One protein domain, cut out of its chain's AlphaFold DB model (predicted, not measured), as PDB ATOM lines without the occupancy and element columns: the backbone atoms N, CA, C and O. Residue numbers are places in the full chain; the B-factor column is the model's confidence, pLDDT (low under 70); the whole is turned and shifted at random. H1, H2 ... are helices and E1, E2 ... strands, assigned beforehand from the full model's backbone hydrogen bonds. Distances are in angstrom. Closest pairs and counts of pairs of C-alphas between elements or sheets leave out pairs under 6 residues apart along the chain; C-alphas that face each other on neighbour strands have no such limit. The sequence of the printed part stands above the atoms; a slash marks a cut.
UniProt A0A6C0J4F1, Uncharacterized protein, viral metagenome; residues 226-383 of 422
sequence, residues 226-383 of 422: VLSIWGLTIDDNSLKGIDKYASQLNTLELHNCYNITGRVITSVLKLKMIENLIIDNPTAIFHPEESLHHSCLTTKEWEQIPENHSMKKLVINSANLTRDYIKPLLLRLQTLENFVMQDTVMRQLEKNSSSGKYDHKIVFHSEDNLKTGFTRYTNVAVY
ATOM      1  N   VAL A 226      59.934 -33.830  89.632       98.56
ATOM      2  CA  VAL A 226      59.200 -32.567  89.523       98.56
ATOM      3  C   VAL A 226      59.458 -31.927  88.167       98.56
ATOM      4  O   VAL A 226      60.603 -31.668  87.804       98.56
ATOM      5  N   LEU A 227      58.387 -31.642  87.432       97.88
ATOM      6  CA  LEU A 227      58.422 -30.883  86.187       97.88
ATOM      7  C   LEU A 227      57.483 -29.690  86.320       97.88
ATOM      8  O   LEU A 227      56.277 -29.872  86.473       97.88
ATOM      9  N   SER A 228      58.037 -28.485  86.245       96.81
ATOM     10  CA  SER A 228      57.266 -27.245  86.314       96.81
ATOM     11  C   SER A 228      57.424 -26.480  85.004       96.81
ATOM     12  O   SER A 228      58.537 -26.099  84.636       96.81
ATOM     13  N   ILE A 229      56.323 -26.303  84.273       93.44
ATOM     14  CA  ILE A 229      56.276 -25.679  82.948       93.44
ATOM     15  C   ILE A 229      55.458 -24.392  83.026       93.44
ATOM     16  O   ILE A 229      54.309 -24.408  83.454       93.44
ATOM     17  N   TRP A 230      56.046 -23.286  82.577       90.00
ATOM     18  CA  TRP A 230      55.478 -21.946  82.685       90.00
ATOM     19  C   TRP A 230      55.432 -21.253  81.325       90.00
ATOM     20  O   TRP A 230      56.470 -20.993  80.717       90.00
ATOM     21  N   GLY A 231      54.226 -20.915  80.867       81.88
ATOM     22  CA  GLY A 231      54.000 -20.059  79.704       81.88
ATOM     23  C   GLY A 231      54.498 -20.632  78.375       81.88
ATOM     24  O   GLY A 231      54.957 -19.873  77.522       81.88
ATOM     25  N   LEU A 232      54.440 -21.955  78.202       84.44
ATOM     26  CA  LEU A 232      54.740 -22.631  76.936       84.44
ATOM     27  C   LEU A 232      53.463 -22.858  76.115       84.44
ATOM     28  O   LEU A 232      52.369 -22.972  76.663       84.44
ATOM     29  N   THR A 233      53.603 -23.012  74.797       79.19
ATOM     30  CA  THR A 233      52.501 -23.389  73.883       79.19
ATOM     31  C   THR A 233      52.311 -24.897  73.752       79.19
ATOM     32  O   THR A 233      51.953 -25.385  72.681       79.19
ATOM     33  N   ILE A 234      52.573 -25.643  74.822       84.81
ATOM     34  CA  ILE A 234      52.262 -27.074  74.870       84.81
ATOM     35  C   ILE A 234      50.745 -27.280  74.817       84.81
ATOM     36  O   ILE A 234      49.990 -26.508  75.410       84.81
ATOM     37  N   ASP A 235      50.314 -28.310  74.095       86.75
ATOM     38  CA  ASP A 235      48.913 -28.712  73.969       86.75
ATOM     39  C   ASP A 235      48.685 -30.095  74.609       86.75
ATOM     40  O   ASP A 235      49.599 -30.723  75.156       86.75
ATOM     41  N   ASP A 236      47.459 -30.613  74.528       86.81
ATOM     42  CA  ASP A 236      47.141 -31.946  75.054       86.81
ATOM     43  C   ASP A 236      47.948 -33.068  74.368       86.81
ATOM     44  O   ASP A 236      48.189 -34.123  74.966       86.81
ATOM     45  N   ASN A 237      48.370 -32.870  73.112       88.69
ATOM     46  CA  ASN A 237      49.176 -33.835  72.370       88.69
ATOM     47  C   ASN A 237      50.633 -33.841  72.838       88.69
ATOM     48  O   ASN A 237      51.236 -34.915  72.866       88.69
ATOM     49  N   SER A 238      51.179 -32.696  73.250       90.50
ATOM     50  CA  SER A 238      52.536 -32.568  73.792       90.50
ATOM     51  C   SER A 238      52.778 -33.480  75.000       90.50
ATOM     52  O   SER A 238      53.904 -33.943  75.200       90.50
ATOM     53  N   LEU A 239      51.732 -33.768  75.789       90.94
ATOM     54  CA  LEU A 239      51.791 -34.654  76.959       90.94
ATOM     55  C   LEU A 239      51.461 -36.122  76.651       90.94
ATOM     56  O   LEU A 239      51.575 -36.977  77.535       90.94
ATOM     57  N   LYS A 240      51.076 -36.464  75.416       89.31
ATOM     58  CA  LYS A 240      50.802 -37.862  75.058       89.31
ATOM     59  C   LYS A 240      52.061 -38.707  75.226       89.31
ATOM     60  O   LYS A 240      53.111 -38.427  74.657       89.31
ATOM     61  N   GLY A 241      51.932 -39.797  75.977       86.94
ATOM     62  CA  GLY A 241      53.047 -40.704  76.234       86.94
ATOM     63  C   GLY A 241      54.041 -40.190  77.274       86.94
ATOM     64  O   GLY A 241      55.137 -40.741  77.360       86.94
ATOM     65  N   ILE A 242      53.686 -39.169  78.068       93.06
ATOM     66  CA  ILE A 242      54.521 -38.679  79.176       93.06
ATOM     67  C   ILE A 242      54.933 -39.806  80.138       93.06
ATOM     68  O   ILE A 242      56.054 -39.807  80.636       93.06
ATOM     69  N   ASP A 243      54.090 -40.828  80.308       92.69
ATOM     70  CA  ASP A 243      54.369 -42.039  81.086       92.69
ATOM     71  C   ASP A 243      55.579 -42.842  80.582       92.69
ATOM     72  O   ASP A 243      56.244 -43.517  81.368       92.69
ATOM     73  N   LYS A 244      55.913 -42.729  79.292       92.06
ATOM     74  CA  LYS A 244      57.075 -43.390  78.680       92.06
ATOM     75  C   LYS A 244      58.375 -42.619  78.893       92.06
ATOM     76  O   LYS A 244      59.443 -43.226  78.893       92.06
ATOM     77  N   TYR A 245      58.295 -41.297  79.041       91.88
ATOM     78  CA  TYR A 245      59.468 -40.420  79.105       91.88
ATOM     79  C   TYR A 245      59.798 -39.966  80.529       91.88
ATOM     80  O   TYR A 245      60.965 -39.749  80.831       91.88
ATOM     81  N   ALA A 246      58.794 -39.861  81.401       94.19
ATOM     82  CA  ALA A 246      58.911 -39.350  82.762       94.19
ATOM     83  C   ALA A 246      58.163 -40.257  83.758       94.19
ATOM     84  O   ALA A 246      57.329 -39.811  84.539       94.19
ATOM     85  N   SER A 247      58.448 -41.560  83.735       93.12
ATOM     86  CA  SER A 247      57.721 -42.564  84.535       93.12
ATOM     87  C   SER A 247      57.854 -42.399  86.058       93.12
ATOM     88  O   SER A 247      57.036 -42.939  86.803       93.12
ATOM     89  N   GLN A 248      58.869 -41.660  86.518       95.50
ATOM     90  CA  GLN A 248      59.127 -41.346  87.931       95.50
ATOM     91  C   GLN A 248      58.501 -40.014  88.380       95.50
ATOM     92  O   GLN A 248      58.664 -39.628  89.541       95.50
ATOM     93  N   LEU A 249      57.799 -39.310  87.484       97.94
ATOM     94  CA  LEU A 249      57.243 -37.994  87.769       97.94
ATOM     95  C   LEU A 249      56.183 -38.089  88.873       97.94
ATOM     96  O   LEU A 249      55.194 -38.812  88.737       97.94
ATOM     97  N   ASN A 250      56.402 -37.340  89.953       97.94
ATOM     98  CA  ASN A 250      55.496 -37.232  91.091       97.94
ATOM     99  C   ASN A 250      54.751 -35.893  91.137       97.94
ATOM    100  O   ASN A 250      53.686 -35.810  91.741       97.94
ATOM    101  N   THR A 251      55.284 -34.859  90.490       98.62
ATOM    102  CA  THR A 251      54.708 -33.518  90.478       98.62
ATOM    103  C   THR A 251      54.814 -32.947  89.079       98.62
ATOM    104  O   THR A 251      55.911 -32.836  88.526       98.62
ATOM    105  N   LEU A 252      53.667 -32.583  88.517       97.94
ATOM    106  CA  LEU A 252      53.577 -31.861  87.258       97.94
ATOM    107  C   LEU A 252      52.864 -30.540  87.500       97.94
ATOM    108  O   LEU A 252      51.736 -30.524  87.994       97.94
ATOM    109  N   GLU A 253      53.505 -29.451  87.105       96.81
ATOM    110  CA  GLU A 253      52.921 -28.122  87.167       96.81
ATOM    111  C   GLU A 253      52.884 -27.488  85.780       96.81
ATOM    112  O   GLU A 253      53.880 -27.477  85.056       96.81
ATOM    113  N   LEU A 254      51.718 -26.971  85.420       93.75
ATOM    114  CA  LEU A 254      51.399 -26.369  84.138       93.75
ATOM    115  C   LEU A 254      50.814 -24.990  84.424       93.75
ATOM    116  O   LEU A 254      49.639 -24.862  84.764       93.75
ATOM    117  N   HIS A 255      51.651 -23.968  84.305       90.44
ATOM    118  CA  HIS A 255      51.312 -22.586  84.614       90.44
ATOM    119  C   HIS A 255      51.159 -21.800  83.316       90.44
ATOM    120  O   HIS A 255      52.087 -21.755  82.507       90.44
ATOM    121  N   ASN A 256      50.002 -21.174  83.100       85.62
ATOM    122  CA  ASN A 256      49.715 -20.319  81.939       85.62
ATOM    123  C   ASN A 256      50.059 -20.964  80.575       85.62
ATOM    124  O   ASN A 256      50.584 -20.309  79.674       85.62
ATOM    125  N   CYS A 257      49.812 -22.268  80.423       85.25
ATOM    126  CA  CYS A 257      50.012 -22.999  79.168       85.25
ATOM    127  C   CYS A 257      48.723 -22.955  78.328       85.25
ATOM    128  O   CYS A 257      47.842 -23.799  78.483       85.25
ATOM    129  N   TYR A 258      48.601 -21.938  77.468       73.31
ATOM    130  CA  TYR A 258      47.328 -21.502  76.865       73.31
ATOM    131  C   TYR A 258      46.615 -22.517  75.956       73.31
ATOM    132  O   TYR A 258      45.413 -22.390  75.756       73.31
ATOM    133  N   ASN A 259      47.320 -23.521  75.425       79.69
ATOM    134  CA  ASN A 259      46.741 -24.517  74.510       79.69
ATOM    135  C   ASN A 259      46.301 -25.812  75.216       79.69
ATOM    136  O   ASN A 259      45.916 -26.777  74.553       79.69
ATOM    137  N   ILE A 260      46.390 -25.860  76.546       83.81
ATOM    138  CA  ILE A 260      45.994 -27.025  77.336       83.81
ATOM    139  C   ILE A 260      44.492 -26.985  77.619       83.81
ATOM    140  O   ILE A 260      43.953 -25.963  78.052       83.81
ATOM    141  N   THR A 261      43.829 -28.128  77.441       85.88
ATOM    142  CA  THR A 261      42.432 -28.331  77.838       85.88
ATOM    143  C   THR A 261      42.337 -29.381  78.943       85.88
ATOM    144  O   THR A 261      43.328 -30.001  79.340       85.88
ATOM    145  N   GLY A 262      41.123 -29.651  79.428       83.00
ATOM    146  CA  GLY A 262      40.901 -30.733  80.385       83.00
ATOM    147  C   GLY A 262      41.341 -32.122  79.898       83.00
ATOM    148  O   GLY A 262      41.548 -33.015  80.723       83.00
ATOM    149  N   ARG A 263      41.559 -32.343  78.591       86.88
ATOM    150  CA  ARG A 263      42.042 -33.646  78.089       86.88
ATOM    151  C   ARG A 263      43.457 -33.985  78.527       86.88
ATOM    152  O   ARG A 263      43.805 -35.169  78.520       86.88
ATOM    153  N   VAL A 264      44.261 -33.012  78.952       89.00
ATOM    154  CA  VAL A 264      45.603 -33.268  79.494       89.00
ATOM    155  C   VAL A 264      45.592 -34.294  80.629       89.00
ATOM    156  O   VAL A 264      46.484 -35.141  80.718       89.00
ATOM    157  N   ILE A 265      44.520 -34.300  81.431       89.12
ATOM    158  CA  ILE A 265      44.292 -35.240  82.532       89.12
ATOM    159  C   ILE A 265      44.408 -36.690  82.046       89.12
ATOM    160  O   ILE A 265      45.010 -37.517  82.727       89.12
ATOM    161  N   THR A 266      43.913 -37.006  80.844       90.06
ATOM    162  CA  THR A 266      43.951 -38.376  80.294       90.06
ATOM    163  C   THR A 266      45.367 -38.933  80.160       90.06
ATOM    164  O   THR A 266      45.582 -40.138  80.314       90.06
ATOM    165  N   SER A 267      46.340 -38.066  79.872       91.62
ATOM    166  CA  SER A 267      47.747 -38.446  79.753       91.62
ATOM    167  C   SER A 267      48.417 -38.481  81.120       91.62
ATOM    168  O   SER A 267      49.159 -39.418  81.408       91.62
ATOM    169  N   VAL A 268      48.113 -37.509  81.985       93.44
ATOM    170  CA  VAL A 268      48.714 -37.412  83.323       93.44
ATOM    171  C   VAL A 268      48.303 -38.579  84.217       93.44
ATOM    172  O   VAL A 268      49.154 -39.138  84.900       93.44
ATOM    173  N   LEU A 269      47.042 -39.021  84.179       92.62
ATOM    174  CA  LEU A 269      46.567 -40.118  85.038       92.62
ATOM    175  C   LEU A 269      47.213 -41.478  84.736       92.62
ATOM    176  O   LEU A 269      47.134 -42.381  85.568       92.62
ATOM    177  N   LYS A 270      47.910 -41.623  83.600       92.44
ATOM    178  CA  LYS A 270      48.718 -42.813  83.281       92.44
ATOM    179  C   LYS A 270      50.023 -42.883  84.080       92.44
ATOM    180  O   LYS A 270      50.620 -43.956  84.178       92.44
ATOM    181  N   LEU A 271      50.479 -41.766  84.650       94.19
ATOM    182  CA  LEU A 271      51.657 -41.728  85.509       94.19
ATOM    183  C   LEU A 271      51.341 -42.411  86.839       94.19
ATOM    184  O   LEU A 271      50.528 -41.942  87.627       94.19
ATOM    185  N   LYS A 272      52.017 -43.527  87.113       93.19
ATOM    186  CA  LYS A 272      51.761 -44.326  88.321       93.19
ATOM    187  C   LYS A 272      52.221 -43.641  89.606       93.19
ATOM    188  O   LYS A 272      51.674 -43.929  90.664       93.19
ATOM    189  N   MET A 273      53.206 -42.750  89.514       95.94
ATOM    190  CA  MET A 273      53.846 -42.092  90.660       95.94
ATOM    191  C   MET A 273      53.343 -40.661  90.904       95.94
ATOM    192  O   MET A 273      53.825 -40.023  91.835       95.94
ATOM    193  N   ILE A 274      52.415 -40.147  90.086       97.50
ATOM    194  CA  ILE A 274      51.957 -38.755  90.176       97.50
ATOM    195  C   ILE A 274      51.188 -38.522  91.480       97.50
ATOM    196  O   ILE A 274      50.129 -39.091  91.703       97.50
ATOM    197  N   GLU A 275      51.717 -37.663  92.344       98.25
ATOM    198  CA  GLU A 275      51.084 -37.269  93.603       98.25
ATOM    199  C   GLU A 275      50.427 -35.890  93.500       98.25
ATOM    200  O   GLU A 275      49.386 -35.658  94.118       98.25
ATOM    201  N   ASN A 276      51.018 -34.988  92.710       98.31
ATOM    202  CA  ASN A 276      50.589 -33.600  92.588       98.31
ATOM    203  C   ASN A 276      50.422 -33.210  91.115       98.31
ATOM    204  O   ASN A 276      51.368 -33.302  90.329       98.31
ATOM    205  N   LEU A 277      49.242 -32.714  90.756       97.44
ATOM    206  CA  LEU A 277      49.002 -32.058  89.473       97.44
ATOM    207  C   LEU A 277      48.539 -30.627  89.719       97.44
ATOM    208  O   LEU A 277      47.550 -30.409  90.420       97.44
ATOM    209  N   ILE A 278      49.244 -29.670  89.124       95.88
ATOM    210  CA  ILE A 278      48.872 -28.258  89.129       95.88
ATOM    211  C   ILE A 278      48.611 -27.821  87.695       95.88
ATOM    212  O   ILE A 278      49.516 -27.834  86.868       95.88
ATOM    213  N   ILE A 279      47.372 -27.436  87.412       93.38
ATOM    214  CA  ILE A 279      46.969 -26.743  86.191       93.38
ATOM    215  C   ILE A 279      46.540 -25.351  86.634       93.38
ATOM    216  O   ILE A 279      45.391 -25.139  87.023       93.38
ATOM    217  N   ASP A 280      47.496 -24.429  86.639       88.62
ATOM    218  CA  ASP A 280      47.266 -23.028  86.972       88.62
ATOM    219  C   ASP A 280      47.160 -22.218  85.681       88.62
ATOM    220  O   ASP A 280      48.139 -21.679  85.159       88.62
ATOM    221  N   ASN A 281      45.975 -22.246  85.081       80.31
ATOM    222  CA  ASN A 281      45.716 -21.545  83.838       80.31
ATOM    223  C   ASN A 281      44.249 -21.100  83.796       80.31
ATOM    224  O   ASN A 281      43.397 -21.887  83.372       80.31
ATOM    225  N   PRO A 282      43.957 -19.837  84.159       73.69
ATOM    226  CA  PRO A 282      42.592 -19.315  84.190       73.69
ATOM    227  C   PRO A 282      41.847 -19.413  82.853       73.69
ATOM    228  O   PRO A 282      40.619 -19.374  82.838       73.69
ATOM    229  N   THR A 283      42.571 -19.533  81.733       71.06
ATOM    230  CA  THR A 283      41.992 -19.660  80.388       71.06
ATOM    231  C   THR A 283      41.927 -21.102  79.884       71.06
ATOM    232  O   THR A 283      41.524 -21.320  78.744       71.06
ATOM    233  N   ALA A 284      42.363 -22.095  80.666       73.75
ATOM    234  CA  ALA A 284      42.281 -23.493  80.250       73.75
ATOM    235  C   ALA A 284      40.818 -23.913  80.083       73.75
ATOM    236  O   ALA A 284      39.961 -23.587  80.904       73.75
ATOM    237  N   ILE A 285      40.531 -24.656  79.015       71.81
ATOM    238  CA  ILE A 285      39.162 -25.014  78.637       71.81
ATOM    239  C   ILE A 285      38.768 -26.352  79.279       71.81
ATOM    240  O   ILE A 285      39.252 -27.409  78.872       71.81
ATOM    241  N   PHE A 286      37.865 -26.304  80.264       73.00
ATOM    242  CA  PHE A 286      37.208 -27.461  80.902       73.00
ATOM    243  C   PHE A 286      35.688 -27.511  80.623       73.00
ATOM    244  O   PHE A 286      34.934 -28.201  81.315       73.00
ATOM    245  N   HIS A 287      35.255 -26.802  79.578       67.00
ATOM    246  CA  HIS A 287      33.873 -26.672  79.120       67.00
ATOM    247  C   HIS A 287      33.795 -26.907  77.594       67.00
ATOM    248  O   HIS A 287      34.737 -26.551  76.876       67.00
ATOM    249  N   PRO A 288      32.706 -27.479  77.051       55.47
ATOM    250  CA  PRO A 288      32.479 -27.552  75.615       55.47
ATOM    251  C   PRO A 288      31.950 -26.201  75.128       55.47
ATOM    252  O   PRO A 288      30.754 -25.936  75.156       55.47
ATOM    253  N   GLU A 289      32.833 -25.290  74.727       53.09
ATOM    254  CA  GLU A 289      32.384 -24.130  73.947       53.09
ATOM    255  C   GLU A 289      31.814 -24.609  72.601       53.09
ATOM    256  O   GLU A 289      32.306 -25.586  72.032       53.09
ATOM    257  N   GLU A 290      30.790 -23.926  72.079       43.09
ATOM    258  CA  GLU A 290      30.074 -24.291  70.839       43.09
ATOM    259  C   GLU A 290      31.003 -24.457  69.615       43.09
ATOM    260  O   GLU A 290      30.662 -25.153  68.661       43.09
ATOM    261  N   SER A 291      32.206 -23.874  69.642       45.56
ATOM    262  CA  SER A 291      33.236 -24.008  68.603       45.56
ATOM    263  C   SER A 291      34.292 -25.095  68.867       45.56
ATOM    264  O   SER A 291      35.125 -25.353  68.000       45.56
ATOM    265  N   LEU A 292      34.307 -25.720  70.051       52.44
ATOM    266  CA  LEU A 292      35.393 -26.584  70.539       52.44
ATOM    267  C   LEU A 292      34.870 -27.851  71.245       52.44
ATOM    268  O   LEU A 292      35.395 -28.255  72.282       52.44
ATOM    269  N   HIS A 293      33.904 -28.554  70.639       50.91
ATOM    270  CA  HIS A 293      33.416 -29.871  71.098       50.91
ATOM    271  C   HIS A 293      34.522 -30.915  71.368       50.91
ATOM    272  O   HIS A 293      34.277 -31.930  72.015       50.91
ATOM    273  N   HIS A 294      35.742 -30.679  70.881       57.81
ATOM    274  CA  HIS A 294      36.895 -31.543  71.086       57.81
ATOM    275  C   HIS A 294      37.549 -31.433  72.468       57.81
ATOM    276  O   HIS A 294      38.379 -32.286  72.749       57.81
ATOM    277  N   SER A 295      37.233 -30.436  73.307       63.19
ATOM    278  CA  SER A 295      37.856 -30.287  74.636       63.19
ATOM    279  C   SER A 295      37.320 -31.294  75.659       63.19
ATOM    280  O   SER A 295      38.085 -31.792  76.478       63.19
ATOM    281  N   CYS A 296      36.030 -31.637  75.598       67.94
ATOM    282  CA  CYS A 296      35.379 -32.501  76.580       67.94
ATOM    283  C   CYS A 296      35.622 -33.991  76.336       67.94
ATOM    284  O   CYS A 296      35.748 -34.451  75.203       67.94
ATOM    285  N   LEU A 297      35.644 -34.758  77.427       77.88
ATOM    286  CA  LEU A 297      35.752 -36.215  77.396       77.88
ATOM    287  C   LEU A 297      34.359 -36.843  77.458       77.88
ATOM    288  O   LEU A 297      33.567 -36.549  78.355       77.88
ATOM    289  N   THR A 298      34.071 -37.735  76.517       78.25
ATOM    290  CA  THR A 298      32.855 -38.554  76.525       78.25
ATOM    291  C   THR A 298      32.864 -39.547  77.692       78.25
ATOM    292  O   THR A 298      33.912 -39.887  78.243       78.25
ATOM    293  N   THR A 299      31.695 -40.089  78.050       78.62
ATOM    294  CA  THR A 299      31.596 -41.154  79.065       78.62
ATOM    295  C   THR A 299      32.470 -42.361  78.711       78.62
ATOM    296  O   THR A 299      33.205 -42.848  79.567       78.62
ATOM    297  N   LYS A 300      32.457 -42.789  77.437       82.81
ATOM    298  CA  LYS A 300      33.292 -43.896  76.936       82.81
ATOM    299  C   LYS A 300      34.789 -43.603  77.125       82.81
ATOM    300  O   LYS A 300      35.545 -44.493  77.500       82.81
ATOM    301  N   GLU A 301      35.233 -42.365  76.898       85.88
ATOM    302  CA  GLU A 301      36.629 -41.974  77.142       85.88
ATOM    303  C   GLU A 301      36.974 -41.992  78.634       85.88
ATOM    304  O   GLU A 301      38.012 -42.534  79.012       85.88
ATOM    305  N   TRP A 302      36.098 -41.468  79.497       87.44
ATOM    306  CA  TRP A 302      36.290 -41.538  80.948       87.44
ATOM    307  C   TRP A 302      36.391 -42.973  81.460       87.44
ATOM    308  O   TRP A 302      37.185 -43.246  82.362       87.44
ATOM    309  N   GLU A 303      35.621 -43.894  80.883       85.75
ATOM    310  CA  GLU A 303      35.649 -45.324  81.201       85.75
ATOM    311  C   GLU A 303      37.003 -45.980  80.885       85.75
ATOM    312  O   GLU A 303      37.435 -46.869  81.619       85.75
ATOM    313  N   GLN A 304      37.708 -45.491  79.859       88.38
ATOM    314  CA  GLN A 304      39.020 -45.991  79.428       88.38
ATOM    315  C   GLN A 304      40.199 -45.408  80.219       88.38
ATOM    316  O   GLN A 304      41.307 -45.948  80.167       88.38
ATOM    317  N   ILE A 305      39.995 -44.298  80.932       89.06
ATOM    318  CA  ILE A 305      41.037 -43.692  81.762       89.06
ATOM    319  C   ILE A 305      41.257 -44.574  82.999       89.06
ATOM    320  O   ILE A 305      40.289 -44.880  83.702       89.06
ATOM    321  N   PRO A 306      42.509 -44.983  83.284       88.69
ATOM    322  CA  PRO A 306      42.798 -45.825  84.433       88.69
ATOM    323  C   PRO A 306      42.499 -45.088  85.738       88.69
ATOM    324  O   PRO A 306      42.625 -43.865  85.836       88.69
ATOM    325  N   GLU A 307      42.147 -45.855  86.764       92.50
ATOM    326  CA  GLU A 307      42.143 -45.340  88.127       92.50
ATOM    327  C   GLU A 307      43.564 -44.971  88.551       92.50
ATOM    328  O   GLU A 307      44.541 -45.648  88.213       92.50
ATOM    329  N   ASN A 308      43.673 -43.873  89.291       93.56
ATOM    330  CA  ASN A 308      44.922 -43.397  89.844       93.56
ATOM    331  C   ASN A 308      44.869 -43.496  91.374       93.56
ATOM    332  O   ASN A 308      43.955 -42.980  92.023       93.56
ATOM    333  N   HIS A 309      45.870 -44.171  91.937       94.25
ATOM    334  CA  HIS A 309      45.973 -44.447  93.372       94.25
ATOM    335  C   HIS A 309      47.128 -43.690  94.042       94.25
ATOM    336  O   HIS A 309      47.435 -43.949  95.204       94.25
ATOM    337  N   SER A 310      47.790 -42.771  93.339       96.06
ATOM    338  CA  SER A 310      48.922 -41.997  93.863       96.06
ATOM    339  C   SER A 310      48.609 -40.518  94.059       96.06
ATOM    340  O   SER A 310      49.186 -39.905  94.955       96.06
ATOM    341  N   MET A 311      47.685 -39.949  93.283       97.19
ATOM    342  CA  MET A 311      47.399 -38.518  93.304       97.19
ATOM    343  C   MET A 311      46.735 -38.086  94.613       97.19
ATOM    344  O   MET A 311      45.592 -38.439  94.889       97.19
ATOM    345  N   LYS A 312      47.443 -37.253  95.381       97.69
ATOM    346  CA  LYS A 312      47.000 -36.682  96.662       97.69
ATOM    347  C   LYS A 312      46.506 -35.249  96.517       97.69
ATOM    348  O   LYS A 312      45.604 -34.838  97.248       97.69
ATOM    349  N   LYS A 313      47.078 -34.479  95.586       97.94
ATOM    350  CA  LYS A 313      46.728 -33.074  95.366       97.94
ATOM    351  C   LYS A 313      46.455 -32.790  93.896       97.94
ATOM    352  O   LYS A 313      47.293 -33.040  93.033       97.94
ATOM    353  N   LEU A 314      45.305 -32.182  93.646       97.56
ATOM    354  CA  LEU A 314      44.912 -31.665  92.345       97.56
ATOM    355  C   LEU A 314      44.608 -30.174  92.476       97.56
ATOM    356  O   LEU A 314      43.814 -29.775  93.325       97.56
ATOM    357  N   VAL A 315      45.234 -29.354  91.641       95.69
ATOM    358  CA  VAL A 315      44.920 -27.932  91.493       95.69
ATOM    359  C   VAL A 315      44.458 -27.718  90.062       95.69
ATOM    360  O   VAL A 315      45.212 -27.993  89.131       95.69
ATOM    361  N   ILE A 316      43.225 -27.251  89.889       93.31
ATOM    362  CA  ILE A 316      42.709 -26.795  88.597       93.31
ATOM    363  C   ILE A 316      42.191 -25.379  88.801       93.31
ATOM    364  O   ILE A 316      41.060 -25.176  89.245       93.31
ATOM    365  N   ASN A 317      43.037 -24.403  88.493       87.44
ATOM    366  CA  ASN A 317      42.638 -23.009  88.485       87.44
ATOM    367  C   ASN A 317      42.001 -22.665  87.138       87.44
ATOM    368  O   ASN A 317      42.677 -22.212  86.218       87.44
ATOM    369  N   SER A 318      40.706 -22.939  87.010       84.19
ATOM    370  CA  SER A 318      39.917 -22.470  85.880       84.19
ATOM    371  C   SER A 318      38.485 -22.176  86.305       84.19
ATOM    372  O   SER A 318      37.853 -22.966  87.012       84.19
ATOM    373  N   ALA A 319      37.965 -21.044  85.832       81.44
ATOM    374  CA  ALA A 319      36.595 -20.612  86.080       81.44
ATOM    375  C   ALA A 319      35.548 -21.477  85.368       81.44
ATOM    376  O   ALA A 319      34.379 -21.477  85.747       81.44
ATOM    377  N   ASN A 320      35.964 -22.214  84.337       80.19
ATOM    378  CA  ASN A 320      35.089 -23.040  83.511       80.19
ATOM    379  C   ASN A 320      35.166 -24.530  83.875       80.19
ATOM    380  O   ASN A 320      34.910 -25.372  83.021       80.19
ATOM    381  N   LEU A 321      35.556 -24.878  85.107       85.69
ATOM    382  CA  LEU A 321      35.576 -26.264  85.569       85.69
ATOM    383  C   LEU A 321      34.154 -26.763  85.864       85.69
ATOM    384  O   LEU A 321      33.441 -26.215  86.705       85.69
ATOM    385  N   THR A 322      33.762 -27.847  85.198       83.44
ATOM    386  CA  THR A 322      32.369 -28.312  85.141       83.44
ATOM    387  C   THR A 322      32.169 -29.623  85.890       83.44
ATOM    388  O   THR A 322      33.113 -30.335  86.265       83.44
ATOM    389  N   ARG A 323      30.899 -29.999  86.075       84.88
ATOM    390  CA  ARG A 323      30.529 -31.288  86.675       84.88
ATOM    391  C   ARG A 323      31.105 -32.482  85.914       84.88
ATOM    392  O   ARG A 323      31.447 -33.486  86.544       84.88
ATOM    393  N   ASP A 324      31.206 -32.367  84.594       80.94
ATOM    394  CA  ASP A 324      31.611 -33.455  83.702       80.94
ATOM    395  C   ASP A 324      33.111 -33.772  83.804       80.94
ATOM    396  O   ASP A 324      33.534 -34.861  83.423       80.94
ATOM    397  N   TYR A 325      33.899 -32.885  84.419       88.19
ATOM    398  CA  TYR A 325      35.261 -33.178  84.867       88.19
ATOM    399  C   TYR A 325      35.319 -33.565  86.340       88.19
ATOM    400  O   TYR A 325      35.912 -34.588  86.681       88.19
ATOM    401  N   ILE A 326      34.692 -32.779  87.224       91.31
ATOM    402  CA  ILE A 326      34.815 -32.979  88.675       91.31
ATOM    403  C   ILE A 326      34.328 -34.371  89.080       91.31
ATOM    404  O   ILE A 326      35.025 -35.080  89.802       91.31
ATOM    405  N   LYS A 327      33.146 -34.795  88.616       89.94
ATOM    406  CA  LYS A 327      32.570 -36.072  89.051       89.94
ATOM    407  C   LYS A 327      33.422 -37.272  88.599       89.94
ATOM    408  O   LYS A 327      33.746 -38.089  89.461       89.94
ATOM    409  N   PRO A 328      33.815 -37.413  87.317       90.25
ATOM    410  CA  PRO A 328      34.702 -38.501  86.910       90.25
ATOM    411  C   PRO A 328      36.075 -38.455  87.583       90.25
ATOM    412  O   PRO A 328      36.572 -39.499  87.991       90.25
ATOM    413  N   LEU A 329      36.664 -37.270  87.782       93.19
ATOM    414  CA  LEU A 329      37.932 -37.130  88.503       93.19
ATOM    415  C   LEU A 329      37.847 -37.687  89.925       93.19
ATOM    416  O   LEU A 329      38.677 -38.502  90.312       93.19
ATOM    417  N   LEU A 330      36.812 -37.317  90.681       93.25
ATOM    418  CA  LEU A 330      36.602 -37.823  92.042       93.25
ATOM    419  C   LEU A 330      36.384 -39.346  92.088       93.25
ATOM    420  O   LEU A 330      36.684 -39.970  93.101       93.25
ATOM    421  N   LEU A 331      35.880 -39.948  91.004       90.94
ATOM    422  CA  LEU A 331      35.755 -41.402  90.868       90.94
ATOM    423  C   LEU A 331      37.067 -42.080  90.455       90.94
ATOM    424  O   LEU A 331      37.275 -43.244  90.780       90.94
ATOM    425  N   ARG A 332      37.948 -41.397  89.720       92.19
ATOM    426  CA  ARG A 332      39.220 -41.966  89.246       92.19
ATOM    427  C   ARG A 332      40.379 -41.756  90.214       92.19
ATOM    428  O   ARG A 332      41.313 -42.551  90.188       92.19
ATOM    429  N   LEU A 333      40.327 -40.726  91.054       94.38
ATOM    430  CA  LEU A 333      41.385 -40.352  91.992       94.38
ATOM    431  C   LEU A 333      41.091 -40.888  93.399       94.38
ATOM    432  O   LEU A 333      40.530 -40.194  94.245       94.38
ATOM    433  N   GLN A 334      41.474 -42.138  93.653       90.06
ATOM    434  CA  GLN A 334      41.069 -42.871  94.862       90.06
ATOM    435  C   GLN A 334      41.741 -42.373  96.150       90.06
ATOM    436  O   GLN A 334      41.194 -42.532  97.240       90.06
ATOM    437  N   THR A 335      42.921 -41.765  96.032       94.38
ATOM    438  CA  THR A 335      43.726 -41.270  97.160       94.38
ATOM    439  C   THR A 335      43.760 -39.748  97.251       94.38
ATOM    440  O   THR A 335      44.534 -39.205  98.034       94.38
ATOM    441  N   LEU A 336      42.898 -39.051  96.502       97.00
ATOM    442  CA  LEU A 336      42.858 -37.592  96.515       97.00
ATOM    443  C   LEU A 336      42.552 -37.083  97.926       97.00
ATOM    444  O   LEU A 336      41.561 -37.480  98.531       97.00
ATOM    445  N   GLU A 337      43.395 -36.196  98.438       96.81
ATOM    446  CA  GLU A 337      43.248 -35.565  99.752       96.81
ATOM    447  C   GLU A 337      42.871 -34.089  99.607       96.81
ATOM    448  O   GLU A 337      42.099 -33.560 100.403       96.81
ATOM    449  N   ASN A 338      43.406 -33.419  98.582       97.81
ATOM    450  CA  ASN A 338      43.265 -31.981  98.383       97.81
ATOM    451  C   ASN A 338      42.870 -31.665  96.940       97.81
ATOM    452  O   ASN A 338      43.609 -31.988  96.010       97.81
ATOM    453  N   PHE A 339      41.747 -30.968  96.761       97.44
ATOM    454  CA  PHE A 339      41.321 -30.450  95.464       97.44
ATOM    455  C   PHE A 339      41.167 -28.927  95.535       97.44
ATOM    456  O   PHE A 339      40.245 -28.414  96.163       97.44
ATOM    457  N   VAL A 340      42.091 -28.202  94.912       96.31
ATOM    458  CA  VAL A 340      42.080 -26.737  94.832       96.31
ATOM    459  C   VAL A 340      41.458 -26.301  93.505       96.31
ATOM    460  O   VAL A 340      41.807 -26.841  92.453       96.31
ATOM    461  N   MET A 341      40.552 -25.329  93.558       93.94
ATOM    462  CA  MET A 341      39.864 -24.768  92.390       93.94
ATOM    463  C   MET A 341      39.477 -23.304  92.623       93.94
ATOM    464  O   MET A 341      39.619 -22.796  93.736       93.94
ATOM    465  N   GLN A 342      38.957 -22.636  91.590       91.00
ATOM    466  CA  GLN A 342      38.449 -21.268  91.721       91.00
ATOM    467  C   GLN A 342      37.345 -21.172  92.787       91.00
ATOM    468  O   GLN A 342      36.488 -22.056  92.888       91.00
ATOM    469  N   ASP A 343      37.340 -20.087  93.568       89.62
ATOM    470  CA  ASP A 343      36.420 -19.874  94.695       89.62
ATOM    471  C   ASP A 343      34.941 -20.017  94.300       89.62
ATOM    472  O   ASP A 343      34.142 -20.634  95.006       89.62
ATOM    473  N   THR A 344      34.577 -19.490  93.131       88.62
ATOM    474  CA  THR A 344      33.219 -19.553  92.574       88.62
ATOM    475  C   THR A 344      32.776 -20.997  92.332       88.62
ATOM    476  O   THR A 344      31.701 -21.392  92.795       88.62
ATOM    477  N   VAL A 345      33.620 -21.803  91.679       90.44
ATOM    478  CA  VAL A 345      33.391 -23.231  91.416       90.44
ATOM    479  C   VAL A 345      33.330 -24.002  92.732       90.44
ATOM    480  O   VAL A 345      32.398 -24.778  92.946       90.44
ATOM    481  N   MET A 346      34.258 -23.740  93.656       93.88
ATOM    482  CA  MET A 346      34.288 -24.381  94.972       93.88
ATOM    483  C   MET A 346      32.982 -24.141  95.743       93.88
ATOM    484  O   MET A 346      32.377 -25.093  96.236       93.88
ATOM    485  N   ARG A 347      32.503 -22.893  95.828       91.00
ATOM    486  CA  ARG A 347      31.248 -22.561  96.531       91.00
ATOM    487  C   ARG A 347      30.025 -23.197  95.880       91.00
ATOM    488  O   ARG A 347      29.080 -23.564  96.580       91.00
ATOM    489  N   GLN A 348      30.005 -23.304  94.553       90.94
ATOM    490  CA  GLN A 348      28.935 -24.016  93.857       90.94
ATOM    491  C   GLN A 348      28.990 -25.516  94.158       90.94
ATOM    492  O   GLN A 348      27.956 -26.118  94.450       90.94
ATOM    493  N   LEU A 349      30.181 -26.117  94.151       93.44
ATOM    494  CA  LEU A 349      30.364 -27.522  94.495       93.44
ATOM    495  C   LEU A 349      29.966 -27.800  95.950       93.44
ATOM    496  O   LEU A 349      29.332 -28.816  96.215       93.44
ATOM    497  N   GLU A 350      30.273 -26.905  96.889       94.44
ATOM    498  CA  GLU A 350      29.873 -27.045  98.294       94.44
ATOM    499  C   GLU A 350      28.351 -27.178  98.436       94.44
ATOM    500  O   GLU A 350      27.866 -28.103  99.092       94.44
ATOM    501  N   LYS A 351      27.601 -26.280  97.784       91.50
ATOM    502  CA  LYS A 351      26.131 -26.259  97.817       91.50
ATOM    503  C   LYS A 351      25.514 -27.471  97.128       91.50
ATOM    504  O   LYS A 351      24.480 -27.958  97.572       91.50
ATOM    505  N   ASN A 352      26.154 -27.948  96.064       91.25
ATOM    506  CA  ASN A 352      25.608 -28.983  95.196       91.25
ATOM    507  C   ASN A 352      26.326 -30.336  95.337       91.25
ATOM    508  O   ASN A 352      26.319 -31.158  94.420       91.25
ATOM    509  N   SER A 353      26.948 -30.599  96.488       93.94
ATOM    510  CA  SER A 353      27.564 -31.895  96.775       93.94
ATOM    511  C   SER A 353      27.246 -32.411  98.168       93.94
ATOM    512  O   SER A 353      27.138 -31.651  99.134       93.94
ATOM    513  N   SER A 354      27.186 -33.734  98.290       93.12
ATOM    514  CA  SER A 354      27.042 -34.427  99.568       93.12
ATOM    515  C   SER A 354      28.157 -35.444  99.776       93.12
ATOM    516  O   SER A 354      28.647 -36.065  98.830       93.12
ATOM    517  N   SER A 355      28.542 -35.629 101.037       94.25
ATOM    518  CA  SER A 355      29.525 -36.634 101.440       94.25
ATOM    519  C   SER A 355      29.064 -38.041 101.068       94.25
ATOM    520  O   SER A 355      27.874 -38.353 101.174       94.25
ATOM    521  N   GLY A 356      30.011 -38.892 100.677       89.56
ATOM    522  CA  GLY A 356      29.775 -40.328 100.609       89.56
ATOM    523  C   GLY A 356      29.837 -40.986 101.991       89.56
ATOM    524  O   GLY A 356      29.752 -40.324 103.025       89.56
ATOM    525  N   LYS A 357      29.959 -42.316 102.002       85.56
ATOM    526  CA  LYS A 357      29.909 -43.146 103.222       85.56
ATOM    527  C   LYS A 357      31.271 -43.690 103.675       85.56
ATOM    528  O   LYS A 357      31.314 -44.452 104.632       85.56
ATOM    529  N   TYR A 358      32.345 -43.370 102.963       83.31
ATOM    530  CA  TYR A 358      33.682 -43.914 103.214       83.31
ATOM    531  C   TYR A 358      34.490 -43.010 104.145       83.31
ATOM    532  O   TYR A 358      34.279 -41.807 104.148       83.31
ATOM    533  N   ASP A 359      35.442 -43.564 104.897       85.69
ATOM    534  CA  ASP A 359      36.189 -42.803 105.911       85.69
ATOM    535  C   ASP A 359      37.222 -41.825 105.334       85.69
ATOM    536  O   ASP A 359      37.577 -40.845 105.998       85.69
ATOM    537  N   HIS A 360      37.699 -42.064 104.106       92.25
ATOM    538  CA  HIS A 360      38.667 -41.180 103.452       92.25
ATOM    539  C   HIS A 360      38.038 -39.810 103.172       92.25
ATOM    540  O   HIS A 360      36.870 -39.712 102.788       92.25
ATOM    541  N   LYS A 361      38.801 -38.735 103.381       94.81
ATOM    542  CA  LYS A 361      38.315 -37.352 103.288       94.81
ATOM    543  C   LYS A 361      39.033 -36.600 102.182       94.81
ATOM    544  O   LYS A 361      40.249 -36.686 102.059       94.81
ATOM    545  N   ILE A 362      38.267 -35.787 101.462       97.12
ATOM    546  CA  ILE A 362      38.769 -34.818 100.491       97.12
ATOM    547  C   ILE A 362      38.488 -33.422 101.031       97.12
ATOM    548  O   ILE A 362      37.350 -33.103 101.398       97.12
ATOM    549  N   VAL A 363      39.524 -32.590 101.068       97.50
ATOM    550  CA  VAL A 363      39.413 -31.165 101.365       97.50
ATOM    551  C   VAL A 363      39.421 -30.390 100.052       97.50
ATOM    552  O   VAL A 363      40.363 -30.473  99.264       97.50
ATOM    553  N   PHE A 364      38.344 -29.651  99.820       97.25
ATOM    554  CA  PHE A 364      38.193 -28.751  98.687       97.25
ATOM    555  C   PHE A 364      38.609 -27.356  99.128       97.25
ATOM    556  O   PHE A 364      38.080 -26.865 100.123       97.25
ATOM    557  N   HIS A 365      39.540 -26.736  98.409       96.69
ATOM    558  CA  HIS A 365      40.112 -25.436  98.761       96.69
ATOM    559  C   HIS A 365      39.856 -24.401  97.674       96.69
ATOM    560  O   HIS A 365      39.849 -24.725  96.485       96.69
ATOM    561  N   SER A 366      39.737 -23.151  98.104       93.12
ATOM    562  CA  SER A 366      39.748 -21.991  97.220       93.12
ATOM    563  C   SER A 366      41.184 -21.667  96.817       93.12
ATOM    564  O   SER A 366      42.075 -21.644  97.673       93.12
ATOM    565  N   GLU A 367      41.422 -21.405  95.534       89.94
ATOM    566  CA  GLU A 367      42.733 -20.950  95.053       89.94
ATOM    567  C   GLU A 367      43.122 -19.566  95.595       89.94
ATOM    568  O   GLU A 367      44.285 -19.363  95.942       89.94
ATOM    569  N   ASP A 368      42.146 -18.676  95.820       86.31
ATOM    570  CA  ASP A 368      42.361 -17.351  96.420       86.31
ATOM    571  C   ASP A 368      42.892 -17.440  97.861       86.31
ATOM    572  O   ASP A 368      43.641 -16.579  98.336       86.31
ATOM    573  N   ASN A 369      42.472 -18.472  98.602       87.25
ATOM    574  CA  ASN A 369      42.879 -18.684  99.984       87.25
ATOM    575  C   ASN A 369      42.765 -20.159 100.390       87.25
ATOM    576  O   ASN A 369      41.691 -20.646 100.745       87.25
ATOM    577  N   LEU A 370      43.913 -20.830 100.495       87.00
ATOM    578  CA  LEU A 370      44.017 -22.242 100.896       87.00
ATOM    579  C   LEU A 370      43.547 -22.542 102.334       87.00
ATOM    580  O   LEU A 370      43.553 -23.694 102.756       87.00
ATOM    581  N   LYS A 371      43.178 -21.529 103.130       87.94
ATOM    582  CA  LYS A 371      42.527 -21.720 104.440       87.94
ATOM    583  C   LYS A 371      41.004 -21.783 104.343       87.94
ATOM    584  O   LYS A 371      40.352 -22.115 105.329       87.94
ATOM    585  N   THR A 372      40.440 -21.411 103.198       88.88
ATOM    586  CA  THR A 372      39.002 -21.452 102.933       88.88
ATOM    587  C   THR A 372      38.666 -22.668 102.089       88.88
ATOM    588  O   THR A 372      39.343 -22.955 101.102       88.88
ATOM    589  N   GLY A 373      37.631 -23.394 102.500       93.69
ATOM    590  CA  GLY A 373      37.303 -24.674 101.901       93.69
ATOM    591  C   GLY A 373      36.216 -25.426 102.647       93.69
ATOM    592  O   GLY A 373      35.716 -24.971 103.678       93.69
ATOM    593  N   PHE A 374      35.886 -26.606 102.137       96.56
ATOM    594  CA  PHE A 374      34.971 -27.542 102.780       96.56
ATOM    595  C   PHE A 374      35.485 -28.974 102.640       96.56
ATOM    596  O   PHE A 374      36.317 -29.289 101.792       96.56
ATOM    597  N   THR A 375      34.992 -29.869 103.489       96.88
ATOM    598  CA  THR A 375      35.392 -31.280 103.479       96.88
ATOM    599  C   THR A 375      34.219 -32.163 103.077       96.88
ATOM    600  O   THR A 375      33.071 -31.922 103.474       96.88
ATOM    601  N   ARG A 376      34.511 -33.212 102.307       96.19
ATOM    602  CA  ARG A 376      33.583 -34.316 102.044       96.19
ATOM    603  C   ARG A 376      34.276 -35.650 102.267       96.19
ATOM    604  O   ARG A 376      35.473 -35.788 102.034       96.19
ATOM    605  N   TYR A 377      33.496 -36.630 102.695       94.12
ATOM    606  CA  TYR A 377      33.916 -38.026 102.669       94.12
ATOM    607  C   TYR A 377      33.871 -38.554 101.231       94.12
ATOM    608  O   TYR A 377      32.979 -38.160 100.470       94.12
ATOM    609  N   THR A 378      34.826 -39.409 100.859       88.38
ATOM    610  CA  THR A 378      34.971 -39.937  99.496       88.38
ATOM    611  C   THR A 378      33.729 -40.661  98.999       88.38
ATOM    612  O   THR A 378      32.843 -41.037  99.771       88.38
ATOM    613  N   ASN A 379      33.670 -40.849  97.675       87.75
ATOM    614  CA  ASN A 379      32.444 -41.135  96.929       87.75
ATOM    615  C   ASN A 379      31.449 -39.963  97.017       87.75
ATOM    616  O   ASN A 379      30.273 -40.129  97.339       87.75
ATOM    617  N   VAL A 380      31.974 -38.755  96.784       89.69
ATOM    618  CA  VAL A 380      31.219 -37.501  96.811       89.69
ATOM    619  C   VAL A 380      30.168 -37.526  95.708       89.69
ATOM    620  O   VAL A 380      30.489 -37.682  94.528       89.69
ATOM    621  N   ALA A 381      28.909 -37.328  96.082       88.81
ATOM    622  CA  ALA A 381      27.855 -37.151  95.102       88.81
ATOM    623  C   ALA A 381      27.794 -35.680  94.681       88.81
ATOM    624  O   ALA A 381      27.770 -34.792  95.530       88.81
ATOM    625  N   VAL A 382      27.779 -35.436  93.369       88.25
ATOM    626  CA  VAL A 382      27.721 -34.094  92.775       88.25
ATOM    627  C   VAL A 382      26.437 -33.957  91.962       88.25
ATOM    628  O   VAL A 382      26.197 -34.710  91.004       88.25
ATOM    629  N   TYR A 383      25.634 -32.977  92.346       82.00
ATOM    630  CA  TYR A 383      24.366 -32.562  91.750       82.00
ATOM    631  C   TYR A 383      24.539 -31.153  91.181       82.00
ATOM    632  O   TYR A 383      25.563 -30.551  91.464       82.00
TER     633      TYR A 383
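AT A GLANCE: This is residues 226 to 383 of the 422 residues of an uncharacterized protein of viral metagenome (UniProt A0A6C0J4F1). The chain is wound in stacked turns: the strands E1 to E7 stand side by side as one wall, and from each of E1 to E5 it returns to the next strand through a helix and loops on one side of that wall. The hairpin E6 and E7 ends the row, with H5 over it, and the other face has no named helix. The printed part has 158 residues, in the order E1 H1 E2 H2 E3 H3 E4 H4 E5 H5 E6 E7; the sheet is mixed, ordered E1 E2 E3 E4 E5 E6 E7. The class is mixed, helices and strands, with under half of the residues in named elements. The whole is compact, with a radius of gyration of the C-alphas of 14.7 A and spans of 37 by 34 by 33 A.

IN THESE COORDINATES: E1, residues 226 to 230, begins at C-alpha 226 (59.200, -32.567, 89.523) and is 13.2 A long. E2 is residues 251 to 255, E3 276 to 280, E4 313 to 317 and E5 338 to 341. E6, residues 361 to 366, is 16.6 A long, and E7, residues 373 to 377, 13.8 A, ending at C-alpha 377 (33.916, -38.026, 102.669). H1 is residues 242 to 245, H2 264 to 268 and H3 299 to 304. H4, residues 323 to 332, is 14.0 A long and H5, residues 343 to 351, 12.5 A.

HOW THE PARTS SIT: E1 and E2 are parallel at 4 degrees, with N 229 and O 253 2.8 A apart, within hydrogen-bond range. E5 and E6 are parallel at 28 degrees, with N 339 and O 363 at 2.9 A. E6 and E7 are an antiparallel hairpin at 160 degrees, with N 362 and O 376 at 2.9 A. Five strand-helix-strand units, two parallel neighbour strands with a helix between, run from E1, H1, E2 to E5, H5, E6, each with a right-handed crossover. H5 is on the sheet at a height of 8.0 A, over E6 and only just over E7, on which 3 of its C-alphas fall; its closest C-alphas to E6 are those of Asp 343 and Ser 366, 4.7 A. H2 only grazes the sheet, with 5 pairs of C-alphas within 10 A, and H4 is only just not on it, with 4. H1 and H3 are not on it. H1 and H2 touch, the C-alphas of Ile 242 and Ser 267 being closest at 6.8 A. H3 and H4 are close but not clearly touching, Trp 302 and Pro 328 having the closest C-alphas, 6.9 A. Every O i to N i+4 pair is within hydrogen-bond range in H2, H3 and H5, and 5 of 6 in H4; H1 is too short for such a pair.

THE WHOLE: The C-alphas of Thr 233 and Lys 357 are the two farthest apart, 42.0 A. The printed part has no cut. The links E1 to H1 and E3 to H3 are long, with 11 and 18 residues. The mean pLDDT of the printed part is 87.9, and residues 287 to 296 are under 70.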